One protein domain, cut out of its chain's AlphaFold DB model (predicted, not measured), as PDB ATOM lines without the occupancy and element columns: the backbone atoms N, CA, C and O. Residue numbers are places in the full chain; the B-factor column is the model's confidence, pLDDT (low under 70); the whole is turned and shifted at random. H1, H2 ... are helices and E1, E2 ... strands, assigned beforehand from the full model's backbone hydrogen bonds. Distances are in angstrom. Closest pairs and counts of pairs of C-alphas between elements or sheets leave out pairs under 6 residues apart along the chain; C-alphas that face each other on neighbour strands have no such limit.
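AT A GLANCE: This is residues 15 to 149 of the 149 residues of an uncharacterized protein of Chloroflexi bacterium (UniProt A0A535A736). A strongly twisted wall of four strands has H1 and H5 across one face, and H1 also belongs to an up-and-down bundle, H1 H2 H3 H4, in which H3 and H4 lie away from the sheet. The 135 printed residues include E1 to E4, then H1 to H5; the sheet, in the order E1 - E2 - E3 - E4, is an antiparallel meander, each strand the neighbour of the one before. The class is mixed, helices and strands; the whole is compact, with a radius of gyration of the C-alphas of 13.9 A and spans of 40 by 30 by 27 A.

IN THESE COORDINATES: E1, residues 15 to 18, begins at C-alpha 15 (232.055, 154.600, 150.882). E2 is residues 25 to 31, 18.7 A; E3 34 to 41, 21.9 A; E4 44 to 49. H1 is residues 52 to 63, H2 78 to 91, 20.0 A, H3 95 to 109, 20.9 A, and H4 114 to 124. H5, residues 134 to 147, 20.0 A, ends at C-alpha 147 (219.870, 157.823, 164.250).

HOW THE PARTS SIT: N 16 and O 26 are 2.8 A apart between E1 and E2, N 27 and O 38 2.9 A between E2 and E3, N 39 and O 46 2.9 A between E3 and E4. H1 and H5 lie on the same face, at heights over the sheet of 8.9 A and 8.4 A. H1, the hub, touches H4 at C-alphas 63 and 114, 4.5 A, and H2 at C-alphas 59 and 81, 6.1 A. H5 touches H1 with residues 134 to 138 alone. H3 is apart from H1. Every O i to N i+4 pair is within hydrogen-bond range in H1, H2, H3 and H5; in H4, 6 of 7.

THE WHOLE: The farthest C-alphas, of Glu 43 and Pro 95, are 41.5 A apart. The printed part has no cut; the link from H1 to H2 is long. Residue 149 is under pLDDT 70.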
ATOM      1  N   ALA A  15     231.983 155.244 149.581       97.31
ATOM      2  CA  ALA A  15     232.055 154.600 150.882       97.31
ATOM      3  C   ALA A  15     233.506 154.275 151.253       97.31
ATOM      4  O   ALA A  15     234.215 153.614 150.504       97.31
ATOM      5  N   VAL A  16     233.931 154.705 152.437       97.56
ATOM      6  CA  VAL A  16     235.280 154.450 152.963       97.56
ATOM      7  C   VAL A  16     235.320 153.175 153.802       97.56
ATOM      8  O   VAL A  16     236.308 152.454 153.781       97.56
ATOM      9  N   GLY A  17     234.250 152.879 154.537       96.50
ATOM     10  CA  GLY A  17     234.183 151.669 155.350       96.50
ATOM     11  C   GLY A  17     232.915 151.584 156.182       96.50
ATOM     12  O   GLY A  17     232.057 152.471 156.132       96.50
ATOM     13  N   ARG A  18     232.779 150.504 156.948       95.94
ATOM     14  CA  ARG A  18     231.631 150.276 157.831       95.94
ATOM     15  C   ARG A  18     231.887 150.768 159.245       95.94
ATOM     16  O   ARG A  18     232.981 150.632 159.785       95.94
ATOM     17  N   LEU A  19     230.843 151.319 159.860       92.75
ATOM     18  CA  LEU A  19     230.873 151.766 161.254       92.75
ATOM     19  C   LEU A  19     230.893 150.582 162.232       92.75
ATOM     20  O   LEU A  19     231.458 150.694 163.319       92.75
ATOM     21  N   THR A  20     230.297 149.457 161.829       89.12
ATOM     22  CA  THR A  20     230.382 148.131 162.461       89.12
ATOM     23  C   THR A  20     230.343 147.054 161.368       89.12
ATOM     24  O   THR A  20     229.847 147.332 160.278       89.12
ATOM     25  N   ALA A  21     230.808 145.830 161.645       85.88
ATOM     26  CA  ALA A  21     230.964 144.762 160.642       85.88
ATOM     27  C   ALA A  21     229.744 144.542 159.716       85.88
ATOM     28  O   ALA A  21     229.902 144.452 158.503       85.88
ATOM     29  N   ASP A  22     228.526 144.541 160.271       84.56
ATOM     30  CA  ASP A  22     227.267 144.379 159.519       84.56
ATOM     31  C   ASP A  22     226.425 145.668 159.472       84.56
ATOM     32  O   ASP A  22     225.245 145.658 159.114       84.56
ATOM     33  N   GLY A  23     227.007 146.786 159.899       89.06
ATOM     34  CA  GLY A  23     226.300 148.040 160.103       89.06
ATOM     35  C   GLY A  23     226.335 148.997 158.916       89.06
ATOM     36  O   GLY A  23     226.756 148.640 157.806       89.06
ATOM     37  N   PRO A  24     225.905 150.246 159.171       95.19
ATOM     38  CA  PRO A  24     225.970 151.326 158.202       95.19
ATOM     39  C   PRO A  24     227.390 151.532 157.682       95.19
ATOM     40  O   PRO A  24     228.361 151.410 158.437       95.19
ATOM     41  N   TRP A  25     227.510 151.903 156.411       96.62
ATOM     42  CA  TRP A  25     228.771 152.393 155.861       96.62
ATOM     43  C   TRP A  25     228.821 153.913 155.904       96.62
ATOM     44  O   TRP A  25     227.788 154.577 155.847       96.62
ATOM     45  N   ILE A  26     230.027 154.459 156.010       97.50
ATOM     46  CA  ILE A  26     230.293 155.893 156.007       97.50
ATOM     47  C   ILE A  26     231.181 156.255 154.823       97.50
ATOM     48  O   ILE A  26     232.041 155.481 154.400       97.50
ATOM     49  N   GLY A  27     230.950 157.433 154.266       97.25
ATOM     50  CA  GLY A  27     231.622 157.892 153.069       97.25
ATOM     51  C   GLY A  27     231.388 159.367 152.812       97.25
ATOM     52  O   GLY A  27     230.908 160.101 153.676       97.25
ATOM     53  N   PHE A  28     231.694 159.799 151.600       96.19
ATOM     54  CA  PHE A  28     231.479 161.171 151.165       96.19
ATOM     55  C   PHE A  28     230.805 161.221 149.800       96.19
ATOM     56  O   PHE A  28     230.766 160.245 149.058       96.19
ATOM     57  N   MET A  29     230.262 162.384 149.471       93.62
ATOM     58  CA  MET A  29     229.736 162.696 148.144       93.62
ATOM     59  C   MET A  29     229.940 164.182 147.883       93.62
ATOM     60  O   MET A  29     229.858 164.986 148.818       93.62
ATOM     61  N   SER A  30     230.191 164.556 146.630       87.69
ATOM     62  CA  SER A  30     230.200 165.960 146.229       87.69
ATOM     63  C   SER A  30     228.796 166.366 145.799       87.69
ATOM     64  O   SER A  30     228.140 165.673 145.034       87.69
ATOM     65  N   ARG A  31     228.291 167.496 146.287       80.25
ATOM     66  CA  ARG A  31     227.003 168.038 145.851       80.25
ATOM     67  C   ARG A  31     227.104 169.543 145.720       80.25
ATOM     68  O   ARG A  31     227.419 170.233 146.682       80.25
ATOM     69  N   ALA A  32     226.813 170.059 144.526       78.19
ATOM     70  CA  ALA A  32     226.893 171.492 144.226       78.19
ATOM     71  C   ALA A  32     228.256 172.127 144.597       78.19
ATOM     72  O   ALA A  32     228.321 173.283 145.011       78.19
ATOM     73  N   GLY A  33     229.344 171.364 144.450       75.25
ATOM     74  CA  GLY A  33     230.705 171.830 144.722       75.25
ATOM     75  C   GLY A  33     231.133 171.781 146.192       75.25
ATOM     76  O   GLY A  33     232.224 172.254 146.500       75.25
ATOM     77  N   THR A  34     230.325 171.208 147.092       84.06
ATOM     78  CA  THR A  34     230.714 170.953 148.487       84.06
ATOM     79  C   THR A  34     230.659 169.466 148.810       84.06
ATOM     80  O   THR A  34     229.841 168.729 148.263       84.06
ATOM     81  N   TYR A  35     231.528 169.014 149.712       91.44
ATOM     82  CA  TYR A  35     231.511 167.632 150.179       91.44
ATOM     83  C   TYR A  35     230.559 167.464 151.365       91.44
ATOM     84  O   TYR A  35     230.485 168.303 152.265       91.44
ATOM     85  N   ARG A  36     229.808 166.364 151.341       93.19
ATOM     86  CA  ARG A  36     228.896 165.924 152.401       93.19
ATOM     87  C   ARG A  36     229.424 164.649 153.037       93.19
ATOM     88  O   ARG A  36     229.996 163.816 152.336       93.19
ATOM     89  N   LEU A  37     229.155 164.481 154.329       95.00
ATOM     90  CA  LEU A  37     229.292 163.192 154.994       95.00
ATOM     91  C   LEU A  37     228.062 162.361 154.638       95.00
ATOM     92  O   LEU A  37     226.932 162.858 154.680       95.00
ATOM     93  N   VAL A  38     228.291 161.111 154.266       95.50
ATOM     94  CA  VAL A  38     227.256 160.200 153.794       95.50
ATOM     95  C   VAL A  38     227.268 158.949 154.654       95.50
ATOM     96  O   VAL A  38     228.329 158.378 154.894       95.50
ATOM     97  N   VAL A  39     226.088 158.521 155.096       96.75
ATOM     98  CA  VAL A  39     225.892 157.249 155.792       96.75
ATOM     99  C   VAL A  39     224.881 156.418 155.019       96.75
ATOM    100  O   VAL A  39     223.738 156.843 154.830       96.75
ATOM    101  N   GLY A  40     225.294 155.238 154.567       95.50
ATOM    102  CA  GLY A  40     224.400 154.287 153.924       95.50
ATOM    103  C   GLY A  40     223.821 153.284 154.905       95.50
ATOM    104  O   GLY A  40     224.543 152.630 155.656       95.50
ATOM    105  N   LEU A  41     222.502 153.166 154.854       92.94
ATOM    106  CA  LEU A  41     221.644 152.292 155.640       92.94
ATOM    107  C   LEU A  41     220.966 151.275 154.713       92.94
ATOM    108  O   LEU A  41     221.034 151.388 153.488       92.94
ATOM    109  N   ALA A  42     220.269 150.295 155.288       87.75
ATOM    110  CA  ALA A  42     219.522 149.313 154.501       87.75
ATOM    111  C   ALA A  42     218.398 149.969 153.675       87.75
ATOM    112  O   ALA A  42     218.118 149.554 152.552       87.75
ATOM    113  N   GLU A  43     217.765 151.003 154.225       84.94
ATOM    114  CA  GLU A  43     216.650 151.729 153.619       84.94
ATOM    115  C   GLU A  43     217.064 152.868 152.670       84.94
ATOM    116  O   GLU A  43     216.202 153.461 152.019       84.94
ATOM    117  N   GLY A  44     218.357 153.193 152.579       90.31
ATOM    118  CA  GLY A  44     218.852 154.266 151.719       90.31
ATOM    119  C   GLY A  44     220.044 155.013 152.303       90.31
ATOM    120  O   GLY A  44     220.816 154.478 153.087       90.31
ATOM    121  N   ILE A  45     220.210 156.271 151.900       92.50
ATOM    122  CA  ILE A  45     221.364 157.094 152.264       92.50
ATOM    123  C   ILE A  45     220.911 158.322 153.049       92.50
ATOM    124  O   ILE A  45     219.978 159.018 152.649       92.50
ATOM    125  N   ARG A  46     221.627 158.625 154.134       93.56
ATOM    126  CA  ARG A  46     221.515 159.876 154.888       93.56
ATOM    127  C   ARG A  46     222.748 160.739 154.664       93.56
ATOM    128  O   ARG A  46     223.849 160.231 154.464       93.56
ATOM    129  N   MET A  47     222.549 162.052 154.676       91.75
ATOM    130  CA  MET A  47     223.591 163.037 154.393       91.75
ATOM    131  C   MET A  47     223.603 164.118 155.461       91.75
ATOM    132  O   MET A  47     222.545 164.556 155.910       91.75
ATOM    133  N   ALA A  48     224.795 164.604 155.779       92.56
ATOM    134  CA  ALA A  48     224.991 165.772 156.619       92.56
ATOM    135  C   ALA A  48     226.078 166.681 156.042       92.56
ATOM    136  O   ALA A  48     226.926 166.260 155.247       92.56
ATOM    137  N   ASP A  49     226.045 167.948 156.455       91.81
ATOM    138  CA  ASP A  49     227.194 168.834 156.314       91.81
ATOM    139  C   ASP A  49     228.420 168.189 156.985       91.81
ATOM    140  O   ASP A  49     228.315 167.614 158.068       91.81
ATOM    141  N   ALA A  50     229.575 168.275 156.330       91.94
ATOM    142  CA  ALA A  50     230.845 167.823 156.879       91.94
ATOM    143  C   ALA A  50     231.778 169.020 156.995       91.94
ATOM    144  O   ALA A  50     231.921 169.794 156.044       91.94
ATOM    145  N   ASP A  51     232.414 169.166 158.151       92.31
ATOM    146  CA  ASP A  51     233.554 170.059 158.258       92.31
ATOM    147  C   ASP A  51     234.810 169.403 157.667       92.31
ATOM    148  O   ASP A  51     234.839 168.220 157.311       92.31
ATOM    149  N   LEU A  52     235.863 170.208 157.539       93.19
ATOM    150  CA  LEU A  52     237.123 169.757 156.962       93.19
ATOM    151  C   LEU A  52     237.746 168.615 157.778       93.19
ATOM    152  O   LEU A  52     238.290 167.684 157.197       93.19
ATOM    153  N   ASP A  53     237.651 168.655 159.107       95.75
ATOM    154  CA  ASP A  53     238.309 167.674 159.970       95.75
ATOM    155  C   ASP A  53     237.630 166.297 159.899       95.75
ATOM    156  O   ASP A  53     238.322 165.279 159.958       95.75
ATOM    157  N   LEU A  54     236.307 166.249 159.708       96.38
ATOM    158  CA  LEU A  54     235.562 165.019 159.431       96.38
ATOM    159  C   LEU A  54     235.927 164.418 158.072       96.38
ATOM    160  O   LEU A  54     236.120 163.205 157.965       96.38
ATOM    161  N   LEU A  55     236.073 165.250 157.040       97.12
ATOM    162  CA  LEU A  55     236.502 164.789 155.716       97.12
ATOM    163  C   LEU A  55     237.953 164.286 155.735       97.12
ATOM    164  O   LEU A  55     238.266 163.280 155.099       97.12
ATOM    165  N   LEU A  56     238.832 164.920 156.517       97.62
ATOM    166  CA  LEU A  56     240.185 164.407 156.745       97.62
ATOM    167  C   LEU A  56     240.185 163.095 157.522       97.62
ATOM    168  O   LEU A  56     240.985 162.218 157.210       97.62
ATOM    169  N   ALA A  57     239.299 162.928 158.503       97.94
ATOM    170  CA  ALA A  57     239.174 161.660 159.207       97.94
ATOM    171  C   ALA A  57     238.744 160.522 158.272       97.94
ATOM    172  O   ALA A  57     239.302 159.433 158.381       97.94
ATOM    173  N   LEU A  58     237.833 160.775 157.320       97.81
ATOM    174  CA  LEU A  58     237.487 159.808 156.269       97.81
ATOM    175  C   LEU A  58     238.707 159.417 155.432       97.81
ATOM    176  O   LEU A  58     238.968 158.233 155.247       97.81
ATOM    177  N   ALA A  59     239.471 160.400 154.954       98.00
ATOM    178  CA  ALA A  59     240.676 160.126 154.177       98.00
ATOM    179  C   ALA A  59     241.707 159.326 154.993       98.00
ATOM    180  O   ALA A  59     242.278 158.366 154.487       98.00
ATOM    181  N   ILE A  60     241.899 159.665 156.271       98.31
ATOM    182  CA  ILE A  60     242.762 158.899 157.180       98.31
ATOM    183  C   ILE A  60     242.273 157.452 157.289       98.31
ATOM    184  O   ILE A  60     243.075 156.548 157.096       98.31
ATOM    185  N   ALA A  61     240.980 157.237 157.549       98.00
ATOM    186  CA  ALA A  61     240.400 155.903 157.697       98.00
ATOM    187  C   ALA A  61     240.583 155.029 156.448       98.00
ATOM    188  O   ALA A  61     240.824 153.832 156.582       98.00
ATOM    189  N   TYR A  62     240.502 155.635 155.259       98.06
ATOM    190  CA  TYR A  62     240.789 154.967 153.992       98.06
ATOM    191  C   TYR A  62     242.245 154.492 153.925       98.06
ATOM    192  O   TYR A  62     242.505 153.309 153.728       98.06
ATOM    193  N   PHE A  63     243.207 155.398 154.131       97.50
ATOM    194  CA  PHE A  63     244.631 155.077 153.981       97.50
ATOM    195  C   PHE A  63     245.176 154.151 155.070       97.50
ATOM    196  O   PHE A  63     246.172 153.473 154.833       97.50
ATOM    197  N   THR A  64     244.570 154.130 156.255       97.06
ATOM    198  CA  THR A  64     244.978 153.229 157.341       97.06
ATOM    199  C   THR A  64     244.209 151.913 157.361       97.06
ATOM    200  O   THR A  64     244.464 151.101 158.246       97.06
ATOM    201  N   GLU A  65     243.260 151.710 156.437       95.81
ATOM    202  CA  GLU A  65     242.375 150.534 156.400       95.81
ATOM    203  C   GLU A  65     241.721 150.260 157.774       95.81
ATOM    204  O   GLU A  65     241.569 149.123 158.217       95.81
ATOM    205  N   ALA A  66     241.374 151.328 158.502       94.75
ATOM    206  CA  ALA A  66     240.975 151.239 159.910       94.75
ATOM    207  C   ALA A  66     239.499 150.865 160.131       94.75
ATOM    208  O   ALA A  66     239.072 150.662 161.273       94.75
ATOM    209  N   LEU A  67     238.710 150.819 159.060       94.56
ATOM    210  CA  LEU A  67     237.306 150.423 159.070       94.56
ATOM    211  C   LEU A  67     237.129 149.112 158.304       94.56
ATOM    212  O   LEU A  67     237.879 148.818 157.378       94.56
ATOM    213  N   ASP A  68     236.091 148.357 158.663       93.81
ATOM    214  CA  ASP A  68     235.711 147.169 157.902       93.81
ATOM    215  C   ASP A  68     235.300 147.553 156.470       93.81
ATOM    216  O   ASP A  68     234.753 148.637 156.234       93.81
ATOM    217  N   GLY A  69     235.527 146.641 155.522       90.62
ATOM    218  CA  GLY A  69     235.327 146.893 154.095       90.62
ATOM    219  C   GLY A  69     233.911 147.389 153.743       90.62
ATOM    220  O   GLY A  69     232.916 146.796 154.193       90.62
ATOM    221  N   PRO A  70     233.783 148.463 152.939       92.38
ATOM    222  CA  PRO A  70     232.492 148.980 152.491       92.38
ATOM    223  C   PRO A  70     231.814 148.037 151.472       92.38
ATOM    224  O   PRO A  70     232.389 147.026 151.066       92.38
ATOM    225  N   PRO A  71     230.566 148.315 151.048       91.12
ATOM    226  CA  PRO A  71     229.988 147.646 149.886       91.12
ATOM    227  C   PRO A  71     230.802 147.955 148.613       91.12
ATOM    228  O   PRO A  71     231.087 149.130 148.365       91.12
ATOM    229  N   PRO A  72     231.134 146.944 147.790       91.69
ATOM    230  CA  PRO A  72     232.030 147.110 146.644       91.69
ATOM    231  C   PRO A  72     231.452 148.005 145.540       91.69
ATOM    232  O   PRO A  72     232.196 148.580 144.756       91.69
ATOM    233  N   GLU A  73     230.127 148.146 145.456       91.12
ATOM    234  CA  GLU A  73     229.463 148.942 144.418       91.12
ATOM    235  C   GLU A  73     229.685 150.450 144.577       91.12
ATOM    236  O   GLU A  73     229.521 151.201 143.619       91.12
ATOM    237  N   VAL A  74     230.015 150.887 145.793       94.06
ATOM    238  CA  VAL A  74     230.195 152.299 146.160       94.06
ATOM    239  C   VAL A  74     231.539 152.539 146.840       94.06
ATOM    240  O   VAL A  74     231.744 153.601 147.413       94.06
ATOM    241  N   GLU A  75     232.440 151.558 146.835       96.19
ATOM    242  CA  GLU A  75     233.738 151.651 147.495       96.19
ATOM    243  C   GLU A  75     234.558 152.823 146.939       96.19
ATOM    244  O   GLU A  75     234.700 153.000 145.729       96.19
ATOM    245  N   ALA A  76     235.082 153.646 147.847       96.81
ATOM    246  CA  ALA A  76     235.925 154.771 147.500       96.81
ATOM    247  C   ALA A  76     237.273 154.279 146.965       96.81
ATOM    248  O   ALA A  76     237.882 153.350 147.493       96.81
ATOM    249  N   THR A  77     237.775 154.953 145.940       95.19
ATOM    250  CA  THR A  77     239.094 154.684 145.370       95.19
ATOM    251  C   THR A  77     240.115 155.717 145.835       95.19
ATOM    252  O   THR A  77     239.771 156.830 146.237       95.19
ATOM    253  N   GLN A  78     241.405 155.402 145.690       95.06
ATOM    254  CA  GLN A  78     242.477 156.365 145.949       95.06
ATOM    255  C   GLN A  78     242.311 157.637 145.101       95.06
ATOM    256  O   GLN A  78     242.625 158.729 145.573       95.06
ATOM    257  N   ALA A  79     241.787 157.525 143.874       94.06
ATOM    258  CA  ALA A  79     241.513 158.678 143.018       94.06
ATOM    259  C   ALA A  79     240.422 159.585 143.614       94.06
ATOM    260  O   ALA A  79     240.583 160.806 143.617       94.06
ATOM    261  N   ASP A  80     239.368 159.003 144.194       95.25
ATOM    262  CA  ASP A  80     238.300 159.761 144.855       95.25
ATOM    263  C   ASP A  80     238.828 160.507 146.087       95.25
ATOM    264  O   ASP A  80     238.525 161.686 146.283       95.25
ATOM    265  N   LEU A  81     239.668 159.849 146.896       95.62
ATOM    266  CA  LEU A  81     240.302 160.476 148.059       95.62
ATOM    267  C   LEU A  81     241.304 161.562 147.647       95.62
ATOM    268  O   LEU A  81     241.360 162.612 148.285       95.62
ATOM    269  N   SER A  82     242.046 161.360 146.558       95.44
ATOM    270  CA  SER A  82     242.945 162.381 146.002       95.44
ATOM    271  C   SER A  82     242.157 163.614 145.554       95.44
ATOM    272  O   SER A  82     242.511 164.740 145.901       95.44
ATOM    273  N   ALA A  83     241.038 163.415 144.850       93.88
ATOM    274  CA  ALA A  83     240.154 164.497 144.424       93.88
ATOM    275  C   ALA A  83     239.537 165.248 145.618       93.88
ATOM    276  O   ALA A  83     239.496 166.481 145.613       93.88
ATOM    277  N   LEU A  84     239.111 164.521 146.659       94.88
ATOM    278  CA  LEU A  84     238.634 165.103 147.914       94.88
ATOM    279  C   LEU A  84     239.706 166.003 148.540       94.88
ATOM    280  O   LEU A  84     239.451 167.184 148.772       94.88
ATOM    281  N   VAL A  85     240.913 165.481 148.781       95.88
ATOM    282  CA  VAL A  85     241.989 166.238 149.442       95.88
ATOM    283  C   VAL A  85     242.431 167.437 148.589       95.88
ATOM    284  O   VAL A  85     242.653 168.517 149.139       95.88
ATOM    285  N   ALA A  86     242.471 167.304 147.258       95.06
ATOM    286  CA  ALA A  86     242.782 168.400 146.337       95.06
ATOM    287  C   ALA A  86     241.793 169.553 146.494       95.06
ATOM    288  O   ALA A  86     242.188 170.710 146.644       95.06
ATOM    289  N   ARG A  87     240.501 169.234 146.567       93.31
ATOM    290  CA  ARG A  87     239.463 170.243 146.769       93.31
ATOM    291  C   ARG A  87     239.491 170.878 148.150       93.31
ATOM    292  O   ARG A  87     239.246 172.079 148.258       93.31
ATOM    293  N   LEU A  88     239.829 170.116 149.189       93.69
ATOM    294  CA  LEU A  88     240.053 170.681 150.520       93.69
ATOM    295  C   LEU A  88     241.228 171.668 150.512       93.69
ATOM    296  O   LEU A  88     241.109 172.749 151.081       93.69
ATOM    297  N   ALA A  89     242.328 171.344 149.828       95.25
ATOM    298  CA  ALA A  89     243.483 172.233 149.709       95.25
ATOM    299  C   ALA A  89     243.149 173.525 148.940       95.25
ATOM    300  O   ALA A  89     243.524 174.617 149.370       95.25
ATOM    301  N   GLU A  90     242.416 173.420 147.830       93.31
ATOM    302  CA  GLU A  90     241.981 174.574 147.030       93.31
ATOM    303  C   GLU A  90     241.091 175.543 147.826       93.31
ATOM    304  O   GLU A  90     241.226 176.761 147.687       93.31
ATOM    305  N   GLY A  91     240.191 175.010 148.659       90.94
ATOM    306  CA  GLY A  91     239.238 175.790 149.452       90.94
ATOM    307  C   GLY A  91     239.742 176.250 150.825       90.94
ATOM    308  O   GLY A  91     239.113 177.112 151.439       90.94
ATOM    309  N   GLU A  92     240.846 175.696 151.330       94.12
ATOM    310  CA  GLU A  92     241.384 176.039 152.648       94.12
ATOM    311  C   GLU A  92     241.899 177.481 152.659       94.12
ATOM    312  O   GLU A  92     242.609 177.902 151.747       94.12
ATOM    313  N   ALA A  93     241.562 178.244 153.697       93.00
ATOM    314  CA  ALA A  93     241.969 179.634 153.866       93.00
ATOM    315  C   ALA A  93     243.331 179.751 154.568       93.00
ATOM    316  O   ALA A  93     244.144 180.601 154.189       93.00
ATOM    317  N   ASP A  94     243.597 178.892 155.557       94.31
ATOM    318  CA  ASP A  94     244.841 178.882 156.322       94.31
ATOM    319  C   ASP A  94     246.008 178.362 155.455       94.31
ATOM    320  O   ASP A  94     246.020 177.191 155.059       94.31
ATOM    321  N   PRO A  95     247.034 179.190 155.169       95.25
ATOM    322  CA  PRO A  95     248.154 178.785 154.324       95.25
ATOM    323  C   PRO A  95     248.958 177.616 154.900       95.25
ATOM    324  O   PRO A  95     249.513 176.831 154.130       95.25
ATOM    325  N   ARG A  96     249.024 177.469 156.229       94.88
ATOM    326  CA  ARG A  96     249.731 176.353 156.861       94.88
ATOM    327  C   ARG A  96     248.989 175.047 156.625       94.88
ATOM    328  O   ARG A  96     249.611 174.059 156.244       94.88
ATOM    329  N   ARG A  97     247.671 175.043 156.829       95.44
ATOM    330  CA  ARG A  97     246.838 173.859 156.574       95.44
ATOM    331  C   ARG A  97     246.841 173.506 155.096       95.44
ATOM    332  O   ARG A  97     247.039 172.346 154.764       95.44
ATOM    333  N   ARG A  98     246.745 174.508 154.217       96.81
ATOM    334  CA  ARG A  98     246.871 174.316 152.769       96.81
ATOM    335  C   ARG A  98     248.178 173.612 152.398       96.81
ATOM    336  O   ARG A  98     248.128 172.636 151.663       96.81
ATOM    337  N   SER A  99     249.314 174.053 152.947       97.25
ATOM    338  CA  SER A  99     250.618 173.404 152.717       97.25
ATOM    339  C   SER A  99     250.606 171.930 153.125       97.25
ATOM    340  O   SER A  99     251.044 171.084 152.359       97.25
ATOM    341  N   LEU A 100     250.056 171.614 154.299       97.44
ATOM    342  CA  LEU A 100     249.979 170.237 154.797       97.44
ATOM    343  C   LEU A 100     249.071 169.351 153.932       97.44
ATOM    344  O   LEU A 100     249.384 168.186 153.706       97.44
ATOM    345  N   LEU A 101     247.964 169.899 153.425       97.62
ATOM    346  CA  LEU A 101     247.085 169.193 152.491       97.62
ATOM    347  C   LEU A 101     247.778 168.942 151.147       97.62
ATOM    348  O   LEU A 101     247.657 167.851 150.600       97.62
ATOM    349  N   THR A 102     248.548 169.909 150.638       97.62
ATOM    350  CA  THR A 102     249.367 169.720 149.431       97.62
ATOM    351  C   THR A 102     250.442 168.653 149.639       97.62
ATOM    352  O   THR A 102     250.584 167.774 148.800       97.62
ATOM    353  N   GLU A 103     251.130 168.645 150.782       97.94
ATOM    354  CA  GLU A 103     252.100 167.590 151.111       97.94
ATOM    355  C   GLU A 103     251.448 166.203 151.220       97.94
ATOM    356  O   GLU A 103     252.071 165.193 150.890       97.94
ATOM    357  N   ALA A 104     250.206 166.131 151.710       97.94
ATOM    358  CA  ALA A 104     249.446 164.887 151.737       97.94
ATOM    359  C   ALA A 104     249.086 164.415 150.320       97.94
ATOM    360  O   ALA A 104     249.181 163.222 150.056       97.94
ATOM    361  N   LEU A 105     248.728 165.325 149.410       97.44
ATOM    362  CA  LEU A 105     248.475 164.998 148.002       97.44
ATOM    363  C   LEU A 105     249.720 164.477 147.301       97.44
ATOM    364  O   LEU A 105     249.654 163.417 146.691       97.44
ATOM    365  N   ASP A 106     250.852 165.161 147.460       97.56
ATOM    366  CA  ASP A 106     252.125 164.711 146.891       97.56
ATOM    367  C   ASP A 106     252.468 163.299 147.393       97.56
ATOM    368  O   ASP A 106     252.867 162.437 146.620       97.56
ATOM    369  N   ALA A 107     252.233 163.016 148.680       97.62
ATOM    370  CA  ALA A 107     252.438 161.684 149.245       97.62
ATOM    371  C   ALA A 107     251.528 160.606 148.624       97.62
ATOM    372  O   ALA A 107     251.958 159.459 148.485       97.62
ATOM    373  N   ILE A 108     250.287 160.954 148.274       96.31
ATOM    374  CA  ILE A 108     249.354 160.045 147.596       96.31
ATOM    375  C   ILE A 108     249.813 159.800 146.155       96.31
ATOM    376  O   ILE A 108     249.875 158.646 145.724       96.31
ATOM    377  N   ASP A 109     250.173 160.863 145.435       95.31
ATOM    378  CA  ASP A 109     250.644 160.807 144.049       95.31
ATOM    379  C   ASP A 109     251.973 160.039 143.920       95.31
ATOM    380  O   ASP A 109     252.173 159.290 142.962       95.31
ATOM    381  N   ASP A 110     252.853 160.164 144.917       96.38
ATOM    382  CA  ASP A 110     254.122 159.434 145.011       96.38
ATOM    383  C   ASP A 110     253.947 157.967 145.452       96.38
ATOM    384  O   ASP A 110     254.913 157.199 145.458       96.38
ATOM    385  N   GLY A 111     252.731 157.555 145.832       95.06
ATOM    386  CA  GLY A 111     252.432 156.193 146.276       95.06
ATOM    387  C   GLY A 111     253.087 155.830 147.612       95.06
ATOM    388  O   GLY A 111     253.532 154.694 147.799       95.06
ATOM    389  N   LEU A 112     253.193 156.790 148.536       96.94
ATOM    390  CA  LEU A 112     253.716 156.525 149.875       96.94
ATOM    391  C   LEU A 112     252.788 155.595 150.673       96.94
ATOM    392  O   LEU A 112     251.600 155.457 150.393       96.94
ATOM    393  N   ALA A 113     253.345 154.971 151.716       96.69
ATOM    394  CA  ALA A 113     252.589 154.105 152.618       96.69
ATOM    395  C   ALA A 113     251.423 154.853 153.292       96.69
ATOM    396  O   ALA A 113     251.558 156.024 153.658       96.69
ATOM    397  N   GLY A 114     250.322 154.138 153.537       95.12
ATOM    398  CA  GLY A 114     249.098 154.681 154.130       95.12
ATOM    399  C   GLY A 114     249.325 155.470 155.422       95.12
ATOM    400  O   GLY A 114     248.878 156.609 155.532       95.12
ATOM    401  N   ASP A 115     250.136 154.949 156.349       96.12
ATOM    402  CA  ASP A 115     250.489 155.645 157.598       96.12
ATOM    403  C   ASP A 115     251.209 156.984 157.367       96.12
ATOM    404  O   ASP A 115     251.031 157.947 158.119       96.12
ATOM    405  N   ALA A 116     252.026 157.073 156.313       96.88
ATOM    406  CA  ALA A 116     252.740 158.298 155.970       96.88
ATOM    407  C   ALA A 116     251.789 159.365 155.411       96.88
ATOM    408  O   ALA A 116     251.962 160.554 155.708       96.88
ATOM    409  N   VAL A 117     250.783 158.954 154.635       97.44
ATOM    410  CA  VAL A 117     249.706 159.834 154.159       97.44
ATOM    411  C   VAL A 117     248.826 160.261 155.337       97.44
ATOM    412  O   VAL A 117     248.628 161.456 155.567       97.44
ATOM    413  N   ALA A 118     248.381 159.306 156.155       97.00
ATOM    414  CA  ALA A 118     247.540 159.533 157.324       97.00
ATOM    415  C   ALA A 118     248.178 160.499 158.333       97.00
ATOM    416  O   ALA A 118     247.496 161.376 158.864       97.00
ATOM    417  N   SER A 119     249.492 160.405 158.557       96.31
ATOM    418  CA  SER A 119     250.223 161.335 159.425       96.31
ATOM    419  C   SER A 119     250.137 162.791 158.940       96.31
ATOM    420  O   SER A 119     249.904 163.697 159.744       96.31
ATOM    421  N   ARG A 120     250.256 163.026 157.625       96.69
ATOM    422  CA  ARG A 120     250.161 164.368 157.019       96.69
ATOM    423  C   ARG A 120     248.741 164.918 157.075       96.69
ATOM    424  O   ARG A 120     248.541 166.061 157.485       96.69
ATOM    425  N   LEU A 121     247.752 164.085 156.748       97.38
ATOM    426  CA  LEU A 121     246.335 164.431 156.882       97.38
ATOM    427  C   LEU A 121     245.982 164.760 158.341       97.38
ATOM    428  O   LEU A 121     245.316 165.757 158.611       97.38
ATOM    429  N   GLY A 122     246.494 163.981 159.296       96.75
ATOM    430  CA  GLY A 122     246.329 164.230 160.727       96.75
ATOM    431  C   GLY A 122     246.892 165.584 161.155       96.75
ATOM    432  O   GLY A 122     246.229 166.317 161.886       96.75
ATOM    433  N   ALA A 123     248.066 165.965 160.644       96.81
ATOM    434  CA  ALA A 123     248.675 167.264 160.925       96.81
ATOM    435  C   ALA A 123     247.866 168.453 160.369       96.81
ATOM    436  O   ALA A 123     247.946 169.552 160.921       96.81
ATOM    437  N   ALA A 124     247.081 168.248 159.304       96.88
ATOM    438  CA  ALA A 124     246.224 169.272 158.706       96.88
ATOM    439  C   ALA A 124     244.908 169.518 159.480       96.88
ATOM    440  O   ALA A 124     244.236 170.529 159.244       96.88
ATOM    441  N   ARG A 125     244.535 168.639 160.423       96.50
ATOM    442  CA  ARG A 125     243.359 168.827 161.296       96.50
ATOM    443  C   ARG A 125     243.556 170.000 162.257       96.50
ATOM    444  O   ARG A 125     244.689 170.380 162.560       96.50
ATOM    445  N   THR A 126     242.470 170.571 162.778       93.25
ATOM    446  CA  THR A 126     242.574 171.621 163.809       93.25
ATOM    447  C   THR A 126     243.217 171.093 165.104       93.25
ATOM    448  O   THR A 126     243.103 169.902 165.400       93.25
ATOM    449  N   PRO A 127     243.865 171.947 165.926       92.06
ATOM    450  CA  PRO A 127     244.536 171.502 167.153       92.06
ATOM    451  C   PRO A 127     243.640 170.753 168.147       92.06
ATOM    452  O   PRO A 127     244.125 169.893 168.880       92.06
ATOM    453  N   ASP A 128     242.347 171.075 168.197       91.88
ATOM    454  CA  ASP A 128     241.405 170.370 169.066       91.88
ATOM    455  C   ASP A 128     241.003 169.019 168.485       91.88
ATOM    456  O   ASP A 128     240.993 168.024 169.208       91.88
ATOM    457  N   SER A 129     240.784 168.950 167.171       90.56
ATOM    458  CA  SER A 129     240.488 167.696 166.483       90.56
ATOM    459  C   SER A 129     241.678 166.732 166.509       90.56
ATOM    460  O   SER A 129     241.489 165.544 166.727       90.56
ATOM    461  N   GLN A 130     242.923 167.212 166.416       90.62
ATOM    462  CA  GLN A 130     244.130 166.371 166.520       90.62
ATOM    463  C   GLN A 130     244.230 165.562 167.826       90.62
ATOM    464  O   GLN A 130     244.925 164.550 167.863       90.62
ATOM    465  N   LYS A 131     243.548 165.987 168.899       91.06
ATOM    466  CA  LYS A 131     243.502 165.259 170.180       91.06
ATOM    467  C   LYS A 131     242.518 164.086 170.159       91.06
ATOM    468  O   LYS A 131     242.546 163.259 171.066       91.06
ATOM    469  N   LEU A 132     241.627 164.055 169.172       93.25
ATOM    470  CA  LEU A 132     240.600 163.040 169.004       93.25
ATOM    471  C   LEU A 132     241.059 161.995 167.992       93.25
ATOM    472  O   LEU A 132     241.593 162.329 166.926       93.25
ATOM    473  N   ASP A 133     240.769 160.736 168.302       95.88
ATOM    474  CA  ASP A 133     240.920 159.645 167.347       95.88
ATOM    475  C   ASP A 133     239.987 159.898 166.143       95.88
ATOM    476  O   ASP A 133     238.776 160.072 166.331       95.88
ATOM    477  N   PRO A 134     240.525 159.976 164.910       95.94
ATOM    478  CA  PRO A 134     239.714 160.221 163.724       95.94
ATOM    479  C   PRO A 134     238.656 159.133 163.497       95.94
ATOM    480  O   PRO A 134     237.561 159.446 163.035       95.94
ATOM    481  N   ILE A 135     238.934 157.879 163.855       96.31
ATOM    482  CA  ILE A 135     238.013 156.756 163.660       96.31
ATOM    483  C   ILE A 135     236.851 156.838 164.648       96.31
ATOM    484  O   ILE A 135     235.694 156.682 164.257       96.31
ATOM    485  N   GLU A 136     237.125 157.164 165.911       95.75
ATOM    486  CA  GLU A 136     236.067 157.372 166.910       95.75
ATOM    487  C   GLU A 136     235.205 158.597 166.590       95.75
ATOM    488  O   GLU A 136     233.986 158.575 166.781       95.75
ATOM    489  N   MET A 137     235.814 159.649 166.038       95.06
ATOM    490  CA  MET A 137     235.081 160.807 165.532       95.06
ATOM    491  C   MET A 137     234.117 160.395 164.407       95.06
ATOM    492  O   MET A 137     232.933 160.722 164.473       95.06
ATOM    493  N   LEU A 138     234.576 159.609 163.426       96.19
ATOM    494  CA  LEU A 138     233.714 159.089 162.357       96.19
ATOM    495  C   LEU A 138     232.596 158.191 162.882       96.19
ATOM    496  O   LEU A 138     231.457 158.337 162.446       96.19
ATOM    497  N   ARG A 139     232.889 157.289 163.825       95.31
ATOM    498  CA  ARG A 139     231.876 156.418 164.438       95.31
ATOM    499  C   ARG A 139     230.800 157.230 165.142       95.31
ATOM    500  O   ARG A 139     229.619 157.019 164.877       95.31
ATOM    501  N   THR A 140     231.207 158.196 165.961       94.69
ATOM    502  CA  THR A 140     230.289 159.061 166.712       94.69
ATOM    503  C   THR A 140     229.387 159.859 165.771       94.69
ATOM    504  O   THR A 140     228.164 159.825 165.902       94.69
ATOM    505  N   HIS A 141     229.968 160.545 164.784       94.81
ATOM    506  CA  HIS A 141     229.197 161.352 163.838       94.81
ATOM    507  C   HIS A 141     228.340 160.491 162.901       94.81
ATOM    508  O   HIS A 141     227.183 160.818 162.639       94.81
ATOM    509  N   GLY A 142     228.873 159.365 162.430       94.19
ATOM    510  CA  GLY A 142     228.150 158.420 161.586       94.19
ATOM    511  C   GLY A 142     226.925 157.828 162.284       94.19
ATOM    512  O   GLY A 142     225.853 157.767 161.686       94.19
ATOM    513  N   GLN A 143     227.051 157.466 163.565       92.94
ATOM    514  CA  GLN A 143     225.928 156.999 164.386       92.94
ATOM    515  C   GLN A 143     224.869 158.090 164.573       92.94
ATOM    516  O   GLN A 143     223.690 157.835 164.348       92.94
ATOM    517  N   GLN A 144     225.275 159.324 164.883       93.38
ATOM    518  CA  GLN A 144     224.337 160.447 165.013       93.38
ATOM    519  C   GLN A 144     223.528 160.688 163.731       93.38
ATOM    520  O   GLN A 144     222.328 160.949 163.798       93.38
ATOM    521  N   ILE A 145     224.153 160.562 162.556       93.25
ATOM    522  CA  ILE A 145     223.463 160.687 161.262       93.25
ATOM    523  C   ILE A 145     222.527 159.492 161.023       93.25
ATOM    524  O   ILE A 145     221.400 159.668 160.551       93.25
ATOM    525  N   ALA A 146     222.971 158.277 161.361       89.75
ATOM    526  CA  ALA A 146     222.172 157.059 161.239       89.75
ATOM    527  C   ALA A 146     220.925 157.065 162.140       89.75
ATOM    528  O   ALA A 146     219.911 156.477 161.777       89.75
ATOM    529  N   GLU A 147     220.973 157.747 163.284       87.75
ATOM    530  CA  GLU A 147     219.870 157.823 164.250       87.75
ATOM    531  C   GLU A 147     218.987 159.068 164.058       87.75
ATOM    532  O   GLU A 147     217.777 159.001 164.253       87.75
ATOM    533  N   GLY A 148     219.561 160.199 163.639       73.19
ATOM    534  CA  GLY A 148     218.922 161.523 163.638       73.19
ATOM    535  C   GLY A 148     218.064 161.883 162.419       73.19
ATOM    536  O   GLY A 148     218.079 163.040 162.004       73.19
ATOM    537  N   GLY A 149     217.351 160.919 161.830       54.88
ATOM    538  CA  GLY A 149     216.509 161.100 160.634       54.88
ATOM    539  C   GLY A 149     215.040 160.827 160.892       54.88
ATOM    540  O   GLY A 149     214.752 159.869 161.641       54.88
TER     541      GLY A 149